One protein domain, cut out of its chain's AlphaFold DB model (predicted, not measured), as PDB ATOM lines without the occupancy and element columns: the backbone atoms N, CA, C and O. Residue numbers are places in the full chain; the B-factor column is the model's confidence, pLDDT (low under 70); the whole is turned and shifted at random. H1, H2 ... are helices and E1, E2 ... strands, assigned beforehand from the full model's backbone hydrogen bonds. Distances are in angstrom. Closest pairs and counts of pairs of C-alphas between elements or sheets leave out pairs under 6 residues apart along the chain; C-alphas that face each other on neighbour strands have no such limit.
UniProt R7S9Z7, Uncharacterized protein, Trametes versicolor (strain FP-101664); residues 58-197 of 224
ATOM      1  N   THR A  58     -49.646 -31.431 -23.729       76.12
ATOM      2  CA  THR A  58     -49.569 -32.269 -24.941       76.12
ATOM      3  C   THR A  58     -50.099 -31.579 -26.194       76.12
ATOM      4  O   THR A  58     -49.384 -31.490 -27.189       76.12
ATOM      5  N   GLY A  59     -51.318 -31.030 -26.152       74.25
ATOM      6  CA  GLY A  59     -51.904 -30.367 -27.323       74.25
ATOM      7  C   GLY A  59     -51.107 -29.137 -27.769       74.25
ATOM      8  O   GLY A  59     -50.878 -28.936 -28.959       74.25
ATOM      9  N   THR A  60     -50.608 -28.350 -26.811       77.88
ATOM     10  CA  THR A  60     -49.801 -27.154 -27.108       77.88
ATOM     11  C   THR A  60     -48.423 -27.533 -27.660       77.88
ATOM     12  O   THR A  60     -47.927 -26.864 -28.564       77.88
ATOM     13  N   LEU A  61     -47.812 -28.614 -27.160       78.50
ATOM     14  CA  LEU A  61     -46.544 -29.139 -27.675       78.50
ATOM     15  C   LEU A  61     -46.695 -29.620 -29.118       78.50
ATOM     16  O   LEU A  61     -45.922 -29.182 -29.964       78.50
ATOM     17  N   LEU A  62     -47.726 -30.410 -29.434       74.00
ATOM     18  CA  LEU A  62     -47.991 -30.861 -30.808       74.00
ATOM     19  C   LEU A  62     -48.164 -29.683 -31.782       74.00
ATOM     20  O   LEU A  62     -47.566 -29.664 -32.859       74.00
ATOM     21  N   GLU A  63     -48.930 -28.658 -31.395       73.62
ATOM     22  CA  GLU A  63     -49.088 -27.441 -32.202       73.62
ATOM     23  C   GLU A  63     -47.780 -26.652 -32.357       73.62
ATOM     24  O   GLU A  63     -47.502 -26.109 -33.430       73.62
ATOM     25  N   THR A  64     -46.967 -26.587 -31.301       74.06
ATOM     26  CA  THR A  64     -45.673 -25.893 -31.309       74.06
ATOM     27  C   THR A  64     -44.687 -26.592 -32.246       74.06
ATOM     28  O   THR A  64     -44.078 -25.931 -33.088       74.06
ATOM     29  N   CYS A  65     -44.605 -27.921 -32.180       70.62
ATOM     30  CA  CYS A  65     -43.715 -28.730 -33.015       70.62
ATOM     31  C   CYS A  65     -44.068 -28.606 -34.500       70.62
ATOM     32  O   CYS A  65     -43.195 -28.355 -35.329       70.62
ATOM     33  N   ARG A  66     -45.366 -28.610 -34.830       68.38
ATOM     34  CA  ARG A  66     -45.856 -28.351 -36.195       68.38
ATOM     35  C   ARG A  66     -45.382 -27.008 -36.771       68.38
ATOM     36  O   ARG A  66     -45.247 -26.864 -37.987       68.38
ATOM     37  N   ASN A  67     -45.191 -25.997 -35.925       67.38
ATOM     38  CA  ASN A  67     -44.744 -24.673 -36.356       67.38
ATOM     39  C   ASN A  67     -43.218 -24.580 -36.523       67.38
ATOM     40  O   ASN A  67     -42.764 -23.761 -37.331       67.38
ATOM     41  N   TRP A  68     -42.440 -25.403 -35.809       67.75
ATOM     42  CA  TRP A  68     -40.978 -25.482 -35.955       67.75
ATOM     43  C   TRP A  68     -40.552 -26.113 -37.274       67.75
ATOM     44  O   TRP A  68     -39.680 -25.564 -37.940       67.75
ATOM     45  N   ASP A  69     -41.281 -27.125 -37.740       56.97
ATOM     46  CA  ASP A  69     -41.077 -27.770 -39.045       56.97
ATOM     47  C   ASP A  69     -41.081 -26.805 -40.243       56.97
ATOM     48  O   ASP A  69     -40.589 -27.110 -41.328       56.97
ATOM     49  N   ARG A  70     -41.649 -25.608 -40.063       52.25
ATOM     50  CA  ARG A  70     -41.794 -24.596 -41.113       52.25
ATOM     51  C   ARG A  70     -40.698 -23.532 -41.110       52.25
ATOM     52  O   ARG A  70     -40.652 -22.748 -42.054       52.25
ATOM     53  N   ASN A  71     -39.847 -23.466 -40.083       48.50
ATOM     54  CA  ASN A  71     -38.847 -22.406 -39.919       48.50
ATOM     55  C   ASN A  71     -37.582 -22.958 -39.238       48.50
ATOM     56  O   ASN A  71     -37.504 -22.932 -38.012       48.50
ATOM     57  N   LEU A  72     -36.589 -23.435 -39.995       49.88
ATOM     58  CA  LEU A  72     -35.427 -24.111 -39.402       49.88
ATOM     59  C   LEU A  72     -34.105 -23.391 -39.664       49.88
ATOM     60  O   LEU A  72     -33.612 -23.353 -40.790       49.88
ATOM     61  N   ASP A  73     -33.550 -22.847 -38.580       46.25
ATOM     62  CA  ASP A  73     -32.180 -22.341 -38.461       46.25
ATOM     63  C   ASP A  73     -31.761 -22.467 -36.971       46.25
ATOM     64  O   ASP A  73     -31.682 -21.491 -36.225       46.25
ATOM     65  N   GLY A  74     -31.600 -23.697 -36.467       49.16
ATOM     66  CA  GLY A  74     -31.223 -23.947 -35.068       49.16
ATOM     67  C   GLY A  74     -31.153 -25.431 -34.707       49.16
ATOM     68  O   GLY A  74     -31.747 -26.251 -35.389       49.16
ATOM     69  N   ARG A  75     -30.388 -25.785 -33.660       51.97
ATOM     70  CA  ARG A  75     -30.397 -27.140 -33.077       51.97
ATOM     71  C   ARG A  75     -31.807 -27.420 -32.573       51.97
ATOM     72  O   ARG A  75     -32.205 -26.838 -31.563       51.97
ATOM     73  N   ASP A  76     -32.526 -28.261 -33.294       54.94
ATOM     74  CA  ASP A  76     -33.879 -28.643 -32.929       54.94
ATOM     75  C   ASP A  76     -33.845 -29.378 -31.596       54.94
ATOM     76  O   ASP A  76     -33.036 -30.295 -31.426       54.94
ATOM     77  N   PRO A  77     -34.658 -28.965 -30.616       59.59
ATOM     78  CA  PRO A  77     -34.802 -29.776 -29.437       59.59
ATOM     79  C   PRO A  77     -35.550 -31.058 -29.818       59.59
ATOM     80  O   PRO A  77     -36.708 -31.017 -30.236       59.59
ATOM     81  N   THR A  78     -34.879 -32.198 -29.670       69.62
ATOM     82  CA  THR A  78     -35.500 -33.517 -29.749       69.62
ATOM     83  C   THR A  78     -36.362 -33.720 -28.504       69.62
ATOM     84  O   THR A  78     -35.885 -33.589 -27.381       69.62
ATOM     85  N   LEU A  79     -37.652 -33.954 -28.675       77.06
ATOM     86  CA  LEU A  79     -38.602 -34.259 -27.618       77.06
ATOM     87  C   LEU A  79     -39.391 -35.465 -28.091       77.06
ATOM     88  O   LEU A  79     -39.790 -35.549 -29.253       77.06
ATOM     89  N   HIS A  80     -39.630 -36.392 -27.187       79.00
ATOM     90  CA  HIS A  80     -40.236 -37.658 -27.524       79.00
ATOM     91  C   HIS A  80     -41.584 -37.776 -26.840       79.00
ATOM     92  O   HIS A  80     -41.735 -37.430 -25.670       79.00
ATOM     93  N   TYR A  81     -42.571 -38.242 -27.587       80.81
ATOM     94  CA  TYR A  81     -43.886 -38.583 -27.089       80.81
ATOM     95  C   TYR A  81     -44.041 -40.087 -27.196       80.81
ATOM     96  O   TYR A  81     -43.854 -40.649 -28.271       80.81
ATOM     97  N   GLY A  82     -44.351 -40.750 -26.095       83.31
ATOM     98  CA  GLY A  82     -44.319 -42.204 -26.057       83.31
ATOM     99  C   GLY A  82     -44.822 -42.768 -24.746       83.31
ATOM    100  O   GLY A  82     -45.405 -42.049 -23.933       83.31
ATOM    101  N   PHE A  83     -44.602 -44.060 -24.545       83.31
ATOM    102  CA  PHE A  83     -45.113 -44.801 -23.402       83.31
ATOM    103  C   PHE A  83     -43.981 -45.396 -22.589       83.31
ATOM    104  O   PHE A  83     -43.159 -46.151 -23.100       83.31
ATOM    105  N   PHE A  84     -43.987 -45.078 -21.300       79.88
ATOM    106  CA  PHE A  84     -43.088 -45.695 -20.344       79.88
ATOM    107  C   PHE A  84     -43.552 -47.119 -20.017       79.88
ATOM    108  O   PHE A  84     -44.642 -47.277 -19.446       79.88
ATOM    109  N   LEU A  85     -42.715 -48.112 -20.317       77.62
ATOM    110  CA  LEU A  85     -42.887 -49.497 -19.890       77.62
ATOM    111  C   LEU A  85     -41.672 -49.923 -19.065       77.62
ATOM    112  O   LEU A  85     -40.538 -49.595 -19.380       77.62
ATOM    113  N   THR A  86     -41.913 -50.628 -17.966       78.50
ATOM    114  CA  THR A  86     -40.818 -51.310 -17.260       78.50
ATOM    115  C   THR A  86     -40.474 -52.613 -17.970       78.50
ATOM    116  O   THR A  86     -41.374 -53.222 -18.543       78.50
ATOM    117  N   TYR A  87     -39.248 -53.113 -17.806       78.62
ATOM    118  CA  TYR A  87     -38.832 -54.422 -18.327       78.62
ATOM    119  C   TYR A  87     -39.850 -55.550 -18.049       78.62
ATOM    120  O   TYR A  87     -40.227 -56.282 -18.962       78.62
ATOM    121  N   ASP A  88     -40.367 -55.642 -16.818       82.94
ATOM    122  CA  ASP A  88     -41.363 -56.660 -16.442       82.94
ATOM    123  C   ASP A  88     -42.655 -56.547 -17.273       82.94
ATOM    124  O   ASP A  88     -43.249 -57.549 -17.663       82.94
ATOM    125  N   GLU A  89     -43.092 -55.325 -17.585       86.00
ATOM    126  CA  GLU A  89     -44.277 -55.104 -18.419       86.00
ATOM    127  C   GLU A  89     -44.026 -55.467 -19.874       86.00
ATOM    128  O   GLU A  89     -44.921 -55.987 -20.538       86.00
ATOM    129  N   GLU A  90     -42.825 -55.199 -20.381       84.12
ATOM    130  CA  GLU A  90     -42.442 -55.598 -21.731       84.12
ATOM    131  C   GLU A  90     -42.438 -57.119 -21.869       84.12
ATOM    132  O   GLU A  90     -42.975 -57.647 -22.843       84.12
ATOM    133  N   GLU A  91     -41.899 -57.831 -20.875       87.00
ATOM    134  CA  GLU A  91     -41.894 -59.293 -20.836       87.00
ATOM    135  C   GLU A  91     -43.320 -59.863 -20.745       87.00
ATOM    136  O   GLU A  91     -43.664 -60.796 -21.478       87.00
ATOM    137  N   GLU A  92     -44.184 -59.282 -19.904       90.06
ATOM    138  CA  GLU A  92     -45.595 -59.671 -19.798       90.06
ATOM    139  C   GLU A  92     -46.355 -59.461 -21.118       90.06
ATOM    140  O   GLU A  92     -47.109 -60.338 -21.557       90.06
ATOM    141  N   ILE A  93     -46.155 -58.313 -21.772       90.12
ATOM    142  CA  ILE A  93     -46.788 -57.988 -23.054       90.12
ATOM    143  C   ILE A  93     -46.278 -58.923 -24.155       90.12
ATOM    144  O   ILE A  93     -47.096 -59.504 -24.871       90.12
ATOM    145  N   ALA A  94     -44.961 -59.099 -24.283       89.69
ATOM    146  CA  ALA A  94     -44.363 -59.973 -25.289       89.69
ATOM    147  C   ALA A  94     -44.852 -61.418 -25.126       89.69
ATOM    148  O   ALA A  94     -45.312 -62.031 -26.092       89.69
ATOM    149  N   SER A  95     -44.855 -61.932 -23.892       91.19
ATOM    150  CA  SER A  95     -45.361 -63.273 -23.576       91.19
ATOM    151  C   SER A  95     -46.827 -63.432 -23.976       91.19
ATOM    152  O   SER A  95     -47.195 -64.403 -24.633       91.19
ATOM    153  N   LYS A  96     -47.669 -62.440 -23.658       91.44
ATOM    154  CA  LYS A  96     -49.083 -62.449 -24.046       91.44
ATOM    155  C   LYS A  96     -49.267 -62.448 -25.567       91.44
ATOM    156  O   LYS A  96     -50.121 -63.170 -26.075       91.44
ATOM    157  N   LEU A  97     -48.492 -61.648 -26.301       91.50
ATOM    158  CA  LEU A  97     -48.568 -61.593 -27.764       91.50
ATOM    159  C   LEU A  97     -48.114 -62.912 -28.413       91.50
ATOM    160  O   LEU A  97     -48.716 -63.325 -29.409       91.50
ATOM    161  N   LEU A  98     -47.109 -63.587 -27.844       91.69
ATOM    162  CA  LEU A  98     -46.675 -64.928 -28.259       91.69
ATOM    163  C   LEU A  98     -47.763 -65.976 -27.998       91.69
ATOM    164  O   LEU A  98     -48.124 -66.725 -28.906       91.69
ATOM    165  N   ASP A  99     -48.338 -65.987 -26.793       91.69
ATOM    166  CA  ASP A  99     -49.412 -66.910 -26.404       91.69
ATOM    167  C   ASP A  99     -50.669 -66.741 -27.280       91.69
ATOM    168  O   ASP A  99     -51.347 -67.715 -27.616       91.69
ATOM    169  N   GLU A 100     -50.975 -65.504 -27.684       92.31
ATOM    170  CA  GLU A 100     -52.066 -65.172 -28.609       92.31
ATOM    171  C   GLU A 100     -51.726 -65.477 -30.084       92.31
ATOM    172  O   GLU A 100     -52.609 -65.398 -30.943       92.31
ATOM    173  N   GLY A 101     -50.472 -65.821 -30.398       89.44
ATOM    174  CA  GLY A 101     -49.994 -66.057 -31.762       89.44
ATOM    175  C   GLY A 101     -49.980 -64.800 -32.638       89.44
ATOM    176  O   GLY A 101     -50.136 -64.900 -33.856       89.44
ATOM    177  N   ARG A 102     -49.852 -63.614 -32.028       87.56
ATOM    178  CA  ARG A 102     -49.816 -62.307 -32.714       87.56
ATOM    179  C   ARG A 102     -48.420 -61.927 -33.199       87.56
ATOM    180  O   ARG A 102     -48.320 -61.164 -34.153       87.56
ATOM    181  N   ILE A 103     -47.385 -62.470 -32.565       87.88
ATOM    182  CA  ILE A 103     -45.982 -62.364 -32.976       87.88
ATOM    183  C   ILE A 103     -45.361 -63.755 -33.089       87.88
ATOM    184  O   ILE A 103     -45.849 -64.713 -32.487       87.88
ATOM    185  N   ALA A 104     -44.302 -63.874 -33.887       85.31
ATOM    186  CA  ALA A 104     -43.532 -65.106 -33.994       85.31
ATOM    187  C   ALA A 104     -42.520 -65.214 -32.845       85.31
ATOM    188  O   ALA A 104     -41.965 -64.212 -32.400       85.31
ATOM    189  N   GLU A 105     -42.258 -66.439 -32.391       81.75
ATOM    190  CA  GLU A 105     -41.169 -66.700 -31.451       81.75
ATOM    191  C   GLU A 105     -39.826 -66.474 -32.158       81.75
ATOM    192  O   GLU A 105     -39.498 -67.175 -33.119       81.75
ATOM    193  N   ASP A 106     -39.052 -65.505 -31.671       83.00
ATOM    194  CA  ASP A 106     -37.660 -65.299 -32.062       83.00
ATOM    195  C   ASP A 106     -36.767 -65.426 -30.816       83.00
ATOM    196  O   ASP A 106     -36.775 -64.542 -29.958       83.00
ATOM    197  N   PRO A 107     -35.976 -66.508 -30.690       73.69
ATOM    198  CA  PRO A 107     -35.116 -66.735 -29.529       73.69
ATOM    199  C   PRO A 107     -33.933 -65.756 -29.439       73.69
ATOM    200  O   PRO A 107     -33.156 -65.826 -28.484       73.69
ATOM    201  N   HIS A 108     -33.740 -64.900 -30.443       77.44
ATOM    202  CA  HIS A 108     -32.668 -63.911 -30.497       77.44
ATOM    203  C   HIS A 108     -33.156 -62.473 -30.301       77.44
ATOM    204  O   HIS A 108     -32.317 -61.593 -30.105       77.44
ATOM    205  N   ALA A 109     -34.467 -62.229 -30.330       77.56
ATOM    206  CA  ALA A 109     -35.028 -60.898 -30.155       77.56
ATOM    207  C   ALA A 109     -35.254 -60.572 -28.671       77.56
ATOM    208  O   ALA A 109     -35.743 -61.395 -27.895       77.56
ATOM    209  N   HIS A 110     -34.912 -59.346 -28.278       80.88
ATOM    210  CA  HIS A 110     -35.311 -58.795 -26.983       80.88
ATOM    211  C   HIS A 110     -36.825 -58.511 -26.973       80.88
ATOM    212  O   HIS A 110     -37.391 -58.174 -28.015       80.88
ATOM    213  N   CYS A 111     -37.482 -58.608 -25.807       81.75
ATOM    214  CA  CYS A 111     -38.929 -58.369 -25.678       81.75
ATOM    215  C   CYS A 111     -39.343 -56.997 -26.231       81.75
ATOM    216  O   CYS A 111     -40.345 -56.901 -26.935       81.75
ATOM    217  N   THR A 112     -38.529 -55.966 -25.996       77.94
ATOM    218  CA  THR A 112     -38.731 -54.605 -26.508       77.94
ATOM    219  C   THR A 112     -38.841 -54.568 -28.034       77.94
ATOM    220  O   THR A 112     -39.758 -53.954 -28.575       77.94
ATOM    221  N   ILE A 113     -37.954 -55.292 -28.729       81.75
ATOM    222  CA  ILE A 113     -37.932 -55.382 -30.197       81.75
ATOM    223  C   ILE A 113     -39.201 -56.080 -30.690       81.75
ATOM    224  O   ILE A 113     -39.902 -55.547 -31.541       81.75
ATOM    225  N   LEU A 114     -39.556 -57.219 -30.089       85.25
ATOM    226  CA  LEU A 114     -40.756 -57.976 -30.462       85.25
ATOM    227  C   LEU A 114     -42.046 -57.156 -30.320       85.25
ATOM    228  O   LEU A 114     -42.935 -57.231 -31.169       85.25
ATOM    229  N   VAL A 115     -42.163 -56.384 -29.238       84.69
ATOM    230  CA  VAL A 115     -43.321 -55.515 -28.991       84.69
ATOM    231  C   VAL A 115     -43.330 -54.330 -29.957       84.69
ATOM    232  O   VAL A 115     -44.394 -53.983 -30.470       84.69
ATOM    233  N   SER A 116     -42.168 -53.733 -30.236       83.81
ATOM    234  CA  SER A 116     -42.040 -52.616 -31.178       83.81
ATOM    235  C   SER A 116     -42.411 -53.029 -32.603       83.81
ATOM    236  O   SER A 116     -43.264 -52.395 -33.224       83.81
ATOM    237  N   ASP A 117     -41.860 -54.145 -33.090       86.56
ATOM    238  CA  ASP A 117     -42.144 -54.690 -34.422       86.56
ATOM    239  C   ASP A 117     -43.641 -54.963 -34.591       86.56
ATOM    240  O   ASP A 117     -44.258 -54.536 -35.567       86.56
ATOM    241  N   TYR A 118     -44.262 -55.588 -33.584       88.94
ATOM    242  CA  TYR A 118     -45.704 -55.820 -33.570       88.94
ATOM    243  C   TYR A 118     -46.515 -54.528 -33.710       88.94
ATOM    244  O   TYR A 118     -47.458 -54.452 -34.503       88.94
ATOM    245  N   LEU A 119     -46.177 -53.524 -32.901       88.44
ATOM    246  CA  LEU A 119     -46.866 -52.243 -32.893       88.44
ATOM    247  C   LEU A 119     -46.689 -51.506 -34.226       88.44
ATOM    248  O   LEU A 119     -47.658 -50.936 -34.726       88.44
ATOM    249  N   ASN A 120     -45.494 -51.551 -34.816       87.50
ATOM    250  CA  ASN A 120     -45.177 -50.917 -36.093       87.50
ATOM    251  C   ASN A 120     -45.866 -51.596 -37.275       87.50
ATOM    252  O   ASN A 120     -46.483 -50.907 -38.085       87.50
ATOM    253  N   ASP A 121     -45.861 -52.928 -37.352       89.31
ATOM    254  CA  ASP A 121     -46.571 -53.676 -38.397       89.31
ATOM    255  C   ASP A 121     -48.057 -53.305 -38.433       89.31
ATOM    256  O   ASP A 121     -48.650 -53.034 -39.483       89.31
ATOM    257  N   ARG A 122     -48.669 -53.246 -37.250       89.44
ATOM    258  CA  ARG A 122     -50.075 -52.881 -37.102       89.44
ATOM    259  C   ARG A 122     -50.322 -51.405 -37.360       89.44
ATOM    260  O   ARG A 122     -51.336 -51.076 -37.973       89.44
ATOM    261  N   LEU A 123     -49.436 -50.520 -36.911       88.38
ATOM    262  CA  LEU A 123     -49.551 -49.089 -37.166       88.38
ATOM    263  C   LEU A 123     -49.473 -48.792 -38.667       88.38
ATOM    264  O   LEU A 123     -50.349 -48.098 -39.187       88.38
ATOM    265  N   ASN A 124     -48.517 -49.402 -39.365       88.06
ATOM    266  CA  ASN A 124     -48.369 -49.317 -40.815       88.06
ATOM    267  C   ASN A 124     -49.633 -49.803 -41.538       88.06
ATOM    268  O   ASN A 124     -50.104 -49.147 -42.467       88.06
ATOM    269  N   GLU A 125     -50.252 -50.899 -41.081       89.44
ATOM    270  CA  GLU A 125     -51.532 -51.384 -41.618       89.44
ATOM    271  C   GLU A 125     -52.685 -50.388 -41.384       89.44
ATOM    272  O   GLU A 125     -53.498 -50.150 -42.280       89.44
ATOM    273  N   ILE A 126     -52.765 -49.790 -40.189       89.50
ATOM    274  CA  ILE A 126     -53.811 -48.826 -39.799       89.50
ATOM    275  C   ILE A 126     -53.691 -47.521 -40.594       89.50
ATOM    276  O   ILE A 126     -54.709 -46.941 -40.986       89.50
ATOM    277  N   LEU A 127     -52.465 -47.032 -40.782       85.75
ATOM    278  CA  LEU A 127     -52.181 -45.749 -41.421       85.75
ATOM    279  C   LEU A 127     -51.961 -45.869 -42.933       85.75
ATOM    280  O   LEU A 127     -52.072 -44.869 -43.640       85.75
ATOM    281  N   GLY A 128     -51.728 -47.080 -43.445       86.25
ATOM    282  CA  GLY A 128     -51.404 -47.315 -44.851       86.25
ATOM    283  C   GLY A 128     -50.059 -46.708 -45.251       86.25
ATOM    284  O   GLY A 128     -49.936 -46.204 -46.368       86.25
ATOM    285  N   GLN A 129     -49.097 -46.705 -44.326       83.25
ATOM    286  CA  GLN A 129     -47.752 -46.155 -44.517       83.25
ATOM    287  C   GLN A 129     -46.847 -47.141 -45.264       83.25
ATOM    288  O   GLN A 129     -47.114 -48.345 -45.286       83.25
ATOM    289  N   ASP A 130     -45.789 -46.618 -45.889       80.38
ATOM    290  CA  ASP A 130     -44.707 -47.445 -46.422       80.38
ATOM    291  C   ASP A 130     -43.862 -47.970 -45.247       80.38
ATOM    292  O   ASP A 130     -43.313 -47.148 -44.511       80.38
ATOM    293  N   PRO A 131     -43.746 -49.296 -45.038       79.44
ATOM    294  CA  PRO A 131     -42.943 -49.843 -43.947       79.44
ATOM    295  C   PRO A 131     -41.458 -49.469 -44.022       79.44
ATOM    296  O   PRO A 131     -40.793 -49.459 -42.990       79.44
ATOM    297  N   ASP A 132     -40.940 -49.171 -45.219       78.75
ATOM    298  CA  ASP A 132     -39.533 -48.799 -45.407       78.75
ATOM    299  C   ASP A 132     -39.273 -47.312 -45.081       78.75
ATOM    300  O   ASP A 132     -38.139 -46.931 -44.782       78.75
ATOM    301  N   GLU A 133     -40.312 -46.469 -45.117       73.56
ATOM    302  CA  GLU A 133     -40.248 -45.024 -44.845       73.56
ATOM    303  C   GLU A 133     -41.512 -44.542 -44.087       73.56
ATOM    304  O   GLU A 133     -42.319 -43.786 -44.641       73.56
ATOM    305  N   PRO A 134     -41.731 -44.972 -42.827       72.25
ATOM    306  CA  PRO A 134     -42.936 -44.613 -42.085       72.25
ATOM    307  C   PRO A 134     -42.908 -43.149 -41.611       72.25
ATOM    308  O   PRO A 134     -41.899 -42.661 -41.102       72.25
ATOM    309  N   ASP A 135     -44.049 -42.448 -41.693       71.81
ATOM    310  CA  ASP A 135     -44.183 -41.092 -41.113       71.81
ATOM    311  C   ASP A 135     -44.332 -41.108 -39.576       71.81
ATOM    312  O   ASP A 135     -44.257 -40.060 -38.925       71.81
ATOM    313  N   LEU A 136     -44.641 -42.275 -38.999       78.38
ATOM    314  CA  LEU A 136     -44.845 -42.491 -37.569       78.38
ATOM    315  C   LEU A 136     -44.431 -43.921 -37.222       78.38
ATOM    316  O   LEU A 136     -44.972 -44.865 -37.788       78.38
ATOM    317  N   ASP A 137     -43.508 -44.064 -36.282       80.19
ATOM    318  CA  ASP A 137     -42.961 -45.341 -35.852       80.19
ATOM    319  C   ASP A 137     -42.793 -45.378 -34.329       80.19
ATOM    320  O   ASP A 137     -42.389 -44.403 -33.696       80.19
ATOM    321  N   PHE A 138     -43.104 -46.522 -33.728       79.75
ATOM    322  CA  PHE A 138     -42.646 -46.859 -32.391       79.75
ATOM    323  C   PHE A 138     -41.151 -47.162 -32.478       79.75
ATOM    324  O   PHE A 138     -40.752 -48.201 -32.999       79.75
ATOM    325  N   ARG A 139     -40.312 -46.241 -32.008       74.50
ATOM    326  CA  ARG A 139     -38.864 -46.450 -31.951       74.50
ATOM    327  C   ARG A 139     -38.476 -47.188 -30.688       74.50
ATOM    328  O   ARG A 139     -39.099 -47.016 -29.633       74.50
ATOM    329  N   ASP A 140     -37.438 -47.993 -30.844       65.19
ATOM    330  CA  ASP A 140     -36.784 -48.728 -29.784       65.19
ATOM    331  C   ASP A 140     -36.118 -47.801 -28.754       65.19
ATOM    332  O   ASP A 140     -35.895 -46.611 -28.988       65.19
ATOM    333  N   GLU A 141     -35.900 -48.399 -27.582       62.25
ATOM    334  CA  GLU A 141     -35.155 -47.950 -26.404       62.25
ATOM    335  C   GLU A 141     -34.532 -46.546 -26.499       62.25
ATOM    336  O   GLU A 141     -33.421 -46.355 -26.997       62.25
ATOM    337  N   LEU A 142     -35.221 -45.551 -25.935       64.31
ATOM    338  CA  LEU A 142     -34.582 -44.286 -25.588       64.31
ATOM    339  C   LEU A 142     -34.339 -44.223 -24.092       64.31
ATOM    340  O   LEU A 142     -35.270 -44.288 -23.290       64.31
ATOM    341  N   THR A 143     -33.079 -44.020 -23.717       66.44
ATOM    342  CA  THR A 143     -32.714 -43.775 -22.326       66.44
ATOM    343  C   THR A 143     -33.251 -42.411 -21.905       66.44
ATOM    344  O   THR A 143     -32.783 -41.375 -22.372       66.44
ATOM    345  N   VAL A 144     -34.226 -42.392 -21.001       61.66
ATOM    346  CA  VAL A 144     -34.853 -41.148 -20.496       61.66
ATOM    347  C   VAL A 144     -34.400 -40.762 -19.093       61.66
ATOM    348  O   VAL A 144     -34.740 -39.692 -18.583       61.66
ATOM    349  N   SER A 145     -33.659 -41.655 -18.443       63.56
ATOM    350  CA  SER A 145     -33.113 -41.467 -17.105       63.56
ATOM    351  C   SER A 145     -31.851 -42.302 -16.936       63.56
ATOM    352  O   SER A 145     -31.598 -43.223 -17.706       63.56
ATOM    353  N   THR A 146     -31.055 -42.015 -15.910       59.22
ATOM    354  CA  THR A 146     -29.879 -42.842 -15.596       59.22
ATOM    355  C   THR A 146     -30.221 -44.188 -14.961       59.22
ATOM    356  O   THR A 146     -29.341 -45.039 -14.791       59.22
ATOM    357  N   HIS A 147     -31.490 -44.403 -14.623       59.41
ATOM    358  CA  HIS A 147     -31.989 -45.687 -14.177       59.41
ATOM    359  C   HIS A 147     -32.198 -46.591 -15.396       59.41
ATOM    360  O   HIS A 147     -32.997 -46.290 -16.274       59.41
ATOM    361  N   LYS A 148     -31.467 -47.707 -15.435       51.91
ATOM    362  CA  LYS A 148     -31.437 -48.666 -16.554       51.91
ATOM    363  C   LYS A 148     -32.715 -49.493 -16.735       51.91
ATOM    364  O   LYS A 148     -32.752 -50.342 -17.608       51.91
ATOM    365  N   ASP A 149     -33.720 -49.263 -15.897       53.97
ATOM    366  CA  ASP A 149     -34.999 -49.980 -15.918       53.97
ATOM    367  C   ASP A 149     -36.097 -49.134 -16.597       53.97
ATOM    368  O   ASP A 149     -37.288 -49.315 -16.332       53.97
ATOM    369  N   HIS A 150     -35.691 -48.133 -17.385       53.91
ATOM    370  CA  HIS A 150     -36.560 -47.087 -17.906       53.91
ATOM    371  C   HIS A 150     -36.445 -46.965 -19.421       53.91
ATOM    372  O   HIS A 150     -35.955 -45.953 -19.930       53.91
ATOM    373  N   ASP A 151     -36.950 -47.977 -20.109       61.66
ATOM    374  CA  ASP A 151     -37.053 -47.958 -21.556       61.66
ATOM    375  C   ASP A 151     -38.412 -47.374 -21.947       61.66
ATOM    376  O   ASP A 151     -39.438 -47.535 -21.274       61.66
ATOM    377  N   VAL A 152     -38.404 -46.558 -22.996       61.41
ATOM    378  CA  VAL A 152     -39.605 -45.869 -23.457       61.41
ATOM    379  C   VAL A 152     -39.843 -46.212 -24.907       61.41
ATOM    380  O   VAL A 152     -38.988 -45.976 -25.758       61.41
ATOM    381  N   PHE A 153     -41.048 -46.708 -25.182       66.50
ATOM    382  CA  PHE A 153     -41.535 -46.855 -26.542       66.50
ATOM    383  C   PHE A 153     -41.859 -45.474 -27.072       66.50
ATOM    384  O   PHE A 153     -42.870 -44.862 -26.707       66.50
ATOM    385  N   THR A 154     -40.972 -44.975 -27.918       68.25
ATOM    386  CA  THR A 154     -41.097 -43.643 -28.490       68.25
ATOM    387  C   THR A 154     -42.083 -43.702 -29.635       68.25
ATOM    388  O   THR A 154     -41.765 -44.264 -30.666       68.25
ATOM    389  N   LEU A 155     -43.264 -43.115 -29.484       72.00
ATOM    390  CA  LEU A 155     -44.250 -43.067 -30.560       72.00
ATOM    391  C   LEU A 155     -43.943 -41.953 -31.571       72.00
ATOM    392  O   LEU A 155     -44.195 -42.097 -32.757       72.00
ATOM    393  N   TYR A 156     -43.461 -40.806 -31.104       69.31
ATOM    394  CA  TYR A 156     -43.190 -39.648 -31.945       69.31
ATOM    395  C   TYR A 156     -41.967 -38.909 -31.424       69.31
ATOM    396  O   TYR A 156     -41.789 -38.757 -30.218       69.31
ATOM    397  N   THR A 157     -41.135 -38.424 -32.338       70.38
ATOM    398  CA  THR A 157     -39.968 -37.600 -32.023       70.38
ATOM    399  C   THR A 157     -40.108 -36.266 -32.735       70.38
ATOM    400  O   THR A 157     -40.385 -36.234 -33.931       70.38
ATOM    401  N   THR A 158     -39.899 -35.159 -32.027       61.50
ATOM    402  CA  THR A 158     -39.839 -33.837 -32.650       61.50
ATOM    403  C   THR A 158     -38.512 -33.695 -33.384       61.50
ATOM    404  O   THR A 158     -37.444 -33.872 -32.804       61.50
ATOM    405  N   GLY A 159     -38.578 -33.366 -34.668       57.56
ATOM    406  CA  GLY A 159     -37.422 -33.169 -35.529       57.56
ATOM    407  C   GLY A 159     -37.854 -32.542 -36.848       57.56
ATOM    408  O   GLY A 159     -39.028 -32.603 -37.209       57.56
ATOM    409  N   ALA A 160     -36.910 -31.919 -37.550       44.44
ATOM    410  CA  ALA A 160     -37.148 -31.317 -38.854       44.44
ATOM    411  C   ALA A 160     -37.782 -32.302 -39.851       44.44
ATOM    412  O   ALA A 160     -37.183 -33.320 -40.193       44.44
ATOM    413  N   GLY A 161     -38.953 -31.951 -40.377       48.53
ATOM    414  CA  GLY A 161     -39.683 -32.741 -41.366       48.53
ATOM    415  C   GLY A 161     -40.628 -33.784 -40.770       48.53
ATOM    416  O   GLY A 161     -41.223 -34.545 -41.535       48.53
ATOM    417  N   CYS A 162     -40.809 -33.813 -39.447       54.25
ATOM    418  CA  CYS A 162     -41.795 -34.662 -38.778       54.25
ATOM    419  C   CYS A 162     -43.209 -34.071 -38.944       54.25
ATOM    420  O   CYS A 162     -43.839 -33.601 -37.994       54.25
ATOM    421  N   GLY A 163     -43.716 -34.124 -40.180       51.84
ATOM    422  CA  GLY A 163     -45.015 -33.607 -40.617       51.84
ATOM    423  C   GLY A 163     -46.235 -34.402 -40.135       51.84
ATOM    424  O   GLY A 163     -47.292 -34.331 -40.769       51.84
ATOM    425  N   THR A 164     -46.106 -35.161 -39.049       61.62
ATOM    426  CA  THR A 164     -47.116 -36.115 -38.587       61.62
ATOM    427  C   THR A 164     -48.370 -35.408 -38.060       61.62
ATOM    428  O   THR A 164     -48.301 -34.430 -37.308       61.62
ATOM    429  N   MET A 165     -49.551 -35.885 -38.470       64.56
ATOM    430  CA  MET A 165     -50.838 -35.290 -38.092       64.56
ATOM    431  C   MET A 165     -51.289 -35.781 -36.702       64.56
ATOM    432  O   MET A 165     -51.137 -36.965 -36.403       64.56
ATOM    433  N   PRO A 166     -51.914 -34.927 -35.861       70.81
ATOM    434  CA  PRO A 166     -52.426 -35.330 -34.544       70.81
ATOM    435  C   PRO A 166     -53.347 -36.561 -34.568       70.81
ATOM    436  O   PRO A 166     -53.264 -37.404 -33.679       70.81
ATOM    437  N   ASP A 167     -54.172 -36.706 -35.610       77.69
ATOM    438  CA  ASP A 167     -55.083 -37.846 -35.774       77.69
ATOM    439  C   ASP A 167     -54.342 -39.192 -35.873       77.69
ATOM    440  O   ASP A 167     -54.853 -40.218 -35.422       77.69
ATOM    441  N   ASP A 168     -53.144 -39.212 -36.462       81.25
ATOM    442  CA  ASP A 168     -52.350 -40.434 -36.614       81.25
ATOM    443  C   ASP A 168     -51.662 -40.807 -35.297       81.25
ATOM    444  O   ASP A 168     -51.654 -41.980 -34.917       81.25
ATOM    445  N   ILE A 169     -51.235 -39.802 -34.525       81.00
ATOM    446  CA  ILE A 169     -50.766 -39.979 -33.144       81.00
ATOM    447  C   ILE A 169     -51.886 -40.559 -32.269       81.00
ATOM    448  O   ILE A 169     -51.661 -41.522 -31.541       81.00
ATOM    449  N   GLU A 170     -53.118 -40.045 -32.359       84.25
ATOM    450  CA  GLU A 170     -54.254 -40.584 -31.595       84.25
ATOM    451  C   GLU A 170     -54.573 -42.044 -31.950       84.25
ATOM    452  O   GLU A 170     -54.924 -42.839 -31.069       84.25
ATOM    453  N   LYS A 171     -54.468 -42.421 -33.232       87.19
ATOM    454  CA  LYS A 171     -54.649 -43.816 -33.666       87.19
ATOM    455  C   LYS A 171     -53.560 -44.712 -33.092       87.19
ATOM    456  O   LYS A 171     -53.886 -45.786 -32.589       87.19
ATOM    457  N   ALA A 172     -52.310 -44.266 -33.119       86.38
ATOM    458  CA  ALA A 172     -51.198 -45.029 -32.578       86.38
ATOM    459  C   ALA A 172     -51.291 -45.180 -31.052       86.38
ATOM    460  O   ALA A 172     -51.138 -46.284 -30.532       86.38
ATOM    461  N   VAL A 173     -51.679 -44.118 -30.333       88.25
ATOM    462  CA  VAL A 173     -51.975 -44.176 -28.891       88.25
ATOM    463  C   VAL A 173     -53.090 -45.178 -28.601       88.25
ATOM    464  O   VAL A 173     -52.974 -45.990 -27.684       88.25
ATOM    465  N   ARG A 174     -54.178 -45.147 -29.379       90.00
ATOM    466  CA  ARG A 174     -55.282 -46.101 -29.221       90.00
ATOM    467  C   ARG A 174     -54.812 -47.534 -29.441       90.00
ATOM    468  O   ARG A 174     -55.206 -48.395 -28.663       90.00
ATOM    469  N   HIS A 175     -53.983 -47.763 -30.457       90.12
ATOM    470  CA  HIS A 175     -53.445 -49.081 -30.758       90.12
ATOM    471  C   HIS A 175     -52.540 -49.599 -29.631       90.12
ATOM    472  O   HIS A 175     -52.740 -50.713 -29.153       90.12
ATOM    473  N   PHE A 176     -51.637 -48.768 -29.104       89.38
ATOM    474  CA  PHE A 176     -50.806 -49.131 -27.952       89.38
ATOM    475  C   PHE A 176     -51.647 -49.492 -26.715       89.38
ATOM    476  O   PHE A 176     -51.401 -50.485 -26.028       89.38
ATOM    477  N   LYS A 177     -52.715 -48.734 -26.442       90.69
ATOM    478  CA  LYS A 177     -53.613 -49.014 -25.310       90.69
ATOM    479  C   LYS A 177     -54.384 -50.336 -25.431       90.69
ATOM    480  O   LYS A 177     -54.952 -50.781 -24.436       90.69
ATOM    481  N   GLU A 178     -54.406 -50.995 -26.590       90.00
ATOM    482  CA  GLU A 178     -54.981 -52.344 -26.721       90.00
ATOM    483  C   GLU A 178     -54.144 -53.400 -25.985       90.00
ATOM    484  O   GLU A 178     -54.694 -54.393 -25.500       90.00
ATOM    485  N   ILE A 179     -52.828 -53.187 -25.888       88.31
ATOM    486  CA  ILE A 179     -51.900 -54.091 -25.197       88.31
ATOM    487  C   ILE A 179     -51.571 -53.613 -23.779       88.31
ATOM    488  O   ILE A 179     -51.418 -54.449 -22.891       88.31
ATOM    489  N   ALA A 180     -51.573 -52.297 -23.540       88.38
ATOM    490  CA  ALA A 180     -51.288 -51.688 -22.239       88.38
ATOM    491  C   ALA A 180     -52.330 -50.605 -21.865       88.38
ATOM    492  O   ALA A 180     -52.033 -49.408 -21.885       88.38
ATOM    493  N   PRO A 181     -53.576 -50.984 -21.516       89.56
ATOM    494  CA  PRO A 181     -54.694 -50.046 -21.336       89.56
ATOM    495  C   PRO A 181     -54.535 -49.071 -20.162       89.56
ATOM    496  O   PRO A 181     -55.197 -48.036 -20.130       89.56
ATOM    497  N   GLN A 182     -53.691 -49.404 -19.187       88.38
ATOM    498  CA  GLN A 182     -53.395 -48.582 -18.014       88.38
ATOM    499  C   GLN A 182     -52.345 -47.496 -18.275       88.38
ATOM    500  O   GLN A 182     -52.109 -46.663 -17.400       88.38
ATOM    501  N   ARG A 183     -51.666 -47.539 -19.428       86.19
ATOM    502  CA  ARG A 183     -50.541 -46.658 -19.737       86.19
ATOM    503  C   ARG A 183     -51.017 -45.425 -20.489       86.19
ATOM    504  O   ARG A 183     -51.769 -45.513 -21.457       86.19
ATOM    505  N   GLU A 184     -50.543 -44.273 -20.035       85.69
ATOM    506  CA  GLU A 184     -50.786 -42.988 -20.678       85.69
ATOM    507  C   GLU A 184     -49.508 -42.512 -21.371       85.69
ATOM    508  O   GLU A 184     -48.416 -42.675 -20.812       85.69
ATOM    509  N   PRO A 185     -49.623 -41.947 -22.581       84.75
ATOM    510  CA  PRO A 185     -48.473 -41.409 -23.277       84.75
ATOM    511  C   PRO A 185     -47.986 -40.130 -22.587       84.75
ATOM    512  O   PRO A 185     -48.770 -39.342 -22.054       84.75
ATOM    513  N   MET A 186     -46.682 -39.897 -22.625       82.75
ATOM    514  CA  MET A 186     -46.050 -38.741 -22.003       82.75
ATOM    515  C   MET A 186     -44.948 -38.166 -22.877       82.75
ATOM    516  O   MET A 186     -44.360 -38.861 -23.702       82.75
ATOM    517  N   TRP A 187     -44.677 -36.882 -22.661       82.12
ATOM    518  CA  TRP A 187     -43.543 -36.203 -23.265       82.12
ATOM    519  C   TRP A 187     -42.317 -36.290 -22.363       82.12
ATOM    520  O   TRP A 187     -42.396 -35.999 -21.162       82.12
ATOM    521  N   TYR A 188     -41.186 -36.631 -22.959       79.94
ATOM    522  CA  TYR A 188     -39.904 -36.757 -22.286       79.94
ATOM    523  C   TYR A 188     -38.767 -36.276 -23.180       79.94
ATOM    524  O   TYR A 188     -38.881 -36.187 -24.404       79.94
ATOM    525  N   PHE A 189     -37.662 -35.961 -22.525       80.25
ATOM    526  CA  PHE A 189     -36.407 -35.582 -23.147       80.25
ATOM    527  C   PHE A 189     -35.476 -36.794 -23.105       80.25
ATOM    528  O   PHE A 189     -35.418 -37.479 -22.082       80.25
ATOM    529  N   ASP A 190     -34.755 -37.072 -24.190       77.12
ATOM    530  CA  ASP A 190     -33.778 -38.158 -24.194       77.12
ATOM    531  C   ASP A 190     -32.526 -37.774 -23.393       77.12
ATOM    532  O   ASP A 190     -32.026 -36.645 -23.432       77.12
ATOM    533  N   LEU A 191     -32.001 -38.716 -22.621       75.31
ATOM    534  CA  LEU A 191     -30.829 -38.466 -21.796       75.31
ATOM    535  C   LEU A 191     -29.609 -38.140 -22.663       75.31
ATOM    536  O   LEU A 191     -28.807 -37.294 -22.274       75.31
ATOM    537  N   ASP A 192     -29.477 -38.757 -23.833       75.88
ATOM    538  CA  ASP A 192     -28.311 -38.588 -24.699       75.88
ATOM    539  C   ASP A 192     -28.145 -37.151 -25.204       75.88
ATOM    540  O   ASP A 192     -27.017 -36.669 -25.318       75.88
ATOM    541  N   THR A 193     -29.242 -36.431 -25.429       77.69
ATOM    542  CA  THR A 193     -29.243 -35.042 -25.908       77.69
ATOM    543  C   THR A 193     -29.242 -34.032 -24.766       77.69
ATOM    544  O   THR A 193     -28.676 -32.940 -24.905       77.69
ATOM    545  N   TYR A 194     -29.829 -34.371 -23.615       80.50
ATOM    546  CA  TYR A 194     -30.017 -33.423 -22.510       80.50
ATOM    547  C   TYR A 194     -29.225 -33.751 -21.241       80.50
ATOM    548  O   TYR A 194     -29.376 -33.062 -20.227       80.50
ATOM    549  N   SER A 195     -28.328 -34.741 -21.293       81.62
ATOM    550  CA  SER A 195     -27.479 -35.142 -20.168       81.62
ATOM    551  C   SER A 195     -26.725 -33.947 -19.572       81.62
ATOM    552  O   SER A 195     -26.095 -33.180 -20.313       81.62
ATOM    553  N   PRO A 196     -26.661 -33.809 -18.232       82.69
ATOM    554  CA  PRO A 196     -25.879 -32.757 -17.576       82.69
ATOM    555  C   PRO A 196     -24.398 -32.779 -17.978       82.69
ATOM    556  O   PRO A 196     -23.738 -31.738 -17.943       82.69
ATOM    557  N   SER A 197     -23.872 -33.930 -18.411       81.62
ATOM    558  CA  SER A 197     -22.497 -34.059 -18.906       81.62
ATOM    559  C   SER A 197     -22.220 -33.175 -20.133       81.62
ATOM    560  O   SER A 197     -21.169 -32.533 -20.197       81.62
TER     561      SER A 197
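Overview. This is residues 58 to 197 of the 224 residues of an uncharacterized protein of Trametes versicolor (strain FP-101664) (UniProt R7S9Z7). A small twisted sheet of three strands, E2, E1 and E3, has the helices H3 and H4 packed on it and on each other, while H2 packs on H3 toward one end of the longest axis and H1 grazes the sheet toward the other end. The printed part has 140 residues, with five named helices and three named strands in the order H1, E1, H2, H3, E2, H4, E3, H5. The sheet's order is E2, E1, E3, antiparallel throughout, and the class is mixed, helices and strands. The whole is compact and rounded, with a radius of gyration of the C-alphas of 15.4 A and spans of 48 by 39 by 27 A.

Arrangement. In the sheet, E1, residues 80 to 85, is the inner strand between the edge strands E2, residues 151 to 157, and E3, residues 186 to 188. N 83 and O 153 of E1 and E2 are 2.9 A apart, and N 186 and O 82 of E3 and E1 are 2.8 A apart, both within hydrogen-bond range. The sheet is only just strongly twisted, its C-alphas lying up to 4.5 A off the best plane. H4, residues 166 to 179, is on the sheet over E2 and E1, at a height of 10.1 A, and runs along the strands. E2, H4 and E3 form a split strand-helix-strand unit, two strands of one sheet that are not neighbours, with a helix between them in the chain and E1 between them in the sheet; its crossover is right-handed. H3, residues 111 to 127, is on the sheet over E2, at a height of 9.9 A. H3 and H4 touch at a steep tilt of 46 degrees, opposite ways, the closest C-alphas being those of Leu 123 and Ala 172, 6.3 A apart. H2, residues 87 to 99, touches H3 with residues 90 to 94 alone; the closest C-alphas, of Ala 94 and Cys 111, are 5.7 A apart. H2 is only just not on the sheet, with 4 pairs of C-alphas within 10 A. H1, residues 58 to 68, only grazes the sheet with residues 58 to 65. H5, residues 191 to 194, is not on the sheet and is apart from H4. In H1, H2 and H3 every O i to N i+4 pair is within hydrogen-bond range, in H4 9 of 10; H5 is too short for such a pair.

Along the chain. H3 is 24.1 A long, H4 21.0 A, H2 18.3 A, H1 15.5 A, E2 15.0 A, E1 14.3 A, E3 6.5 A and H5 5.2 A. H1 begins at C-alpha 58 (-49.569, -32.269, -24.941), and H5 ends at C-alpha 194 (-30.017, -33.423, -22.510).

Size, cuts and confidence. The C-alphas farthest apart, of Asp 73 and Asp 99, are 49.3 A apart. The printed part has no cut. The links H1 to E1, H2 to H3 and H3 to E2 are long. The mean pLDDT of the printed part is 76.4; residues 66 to 78, 140 to 154, 156 and 158 to 165 are under 70.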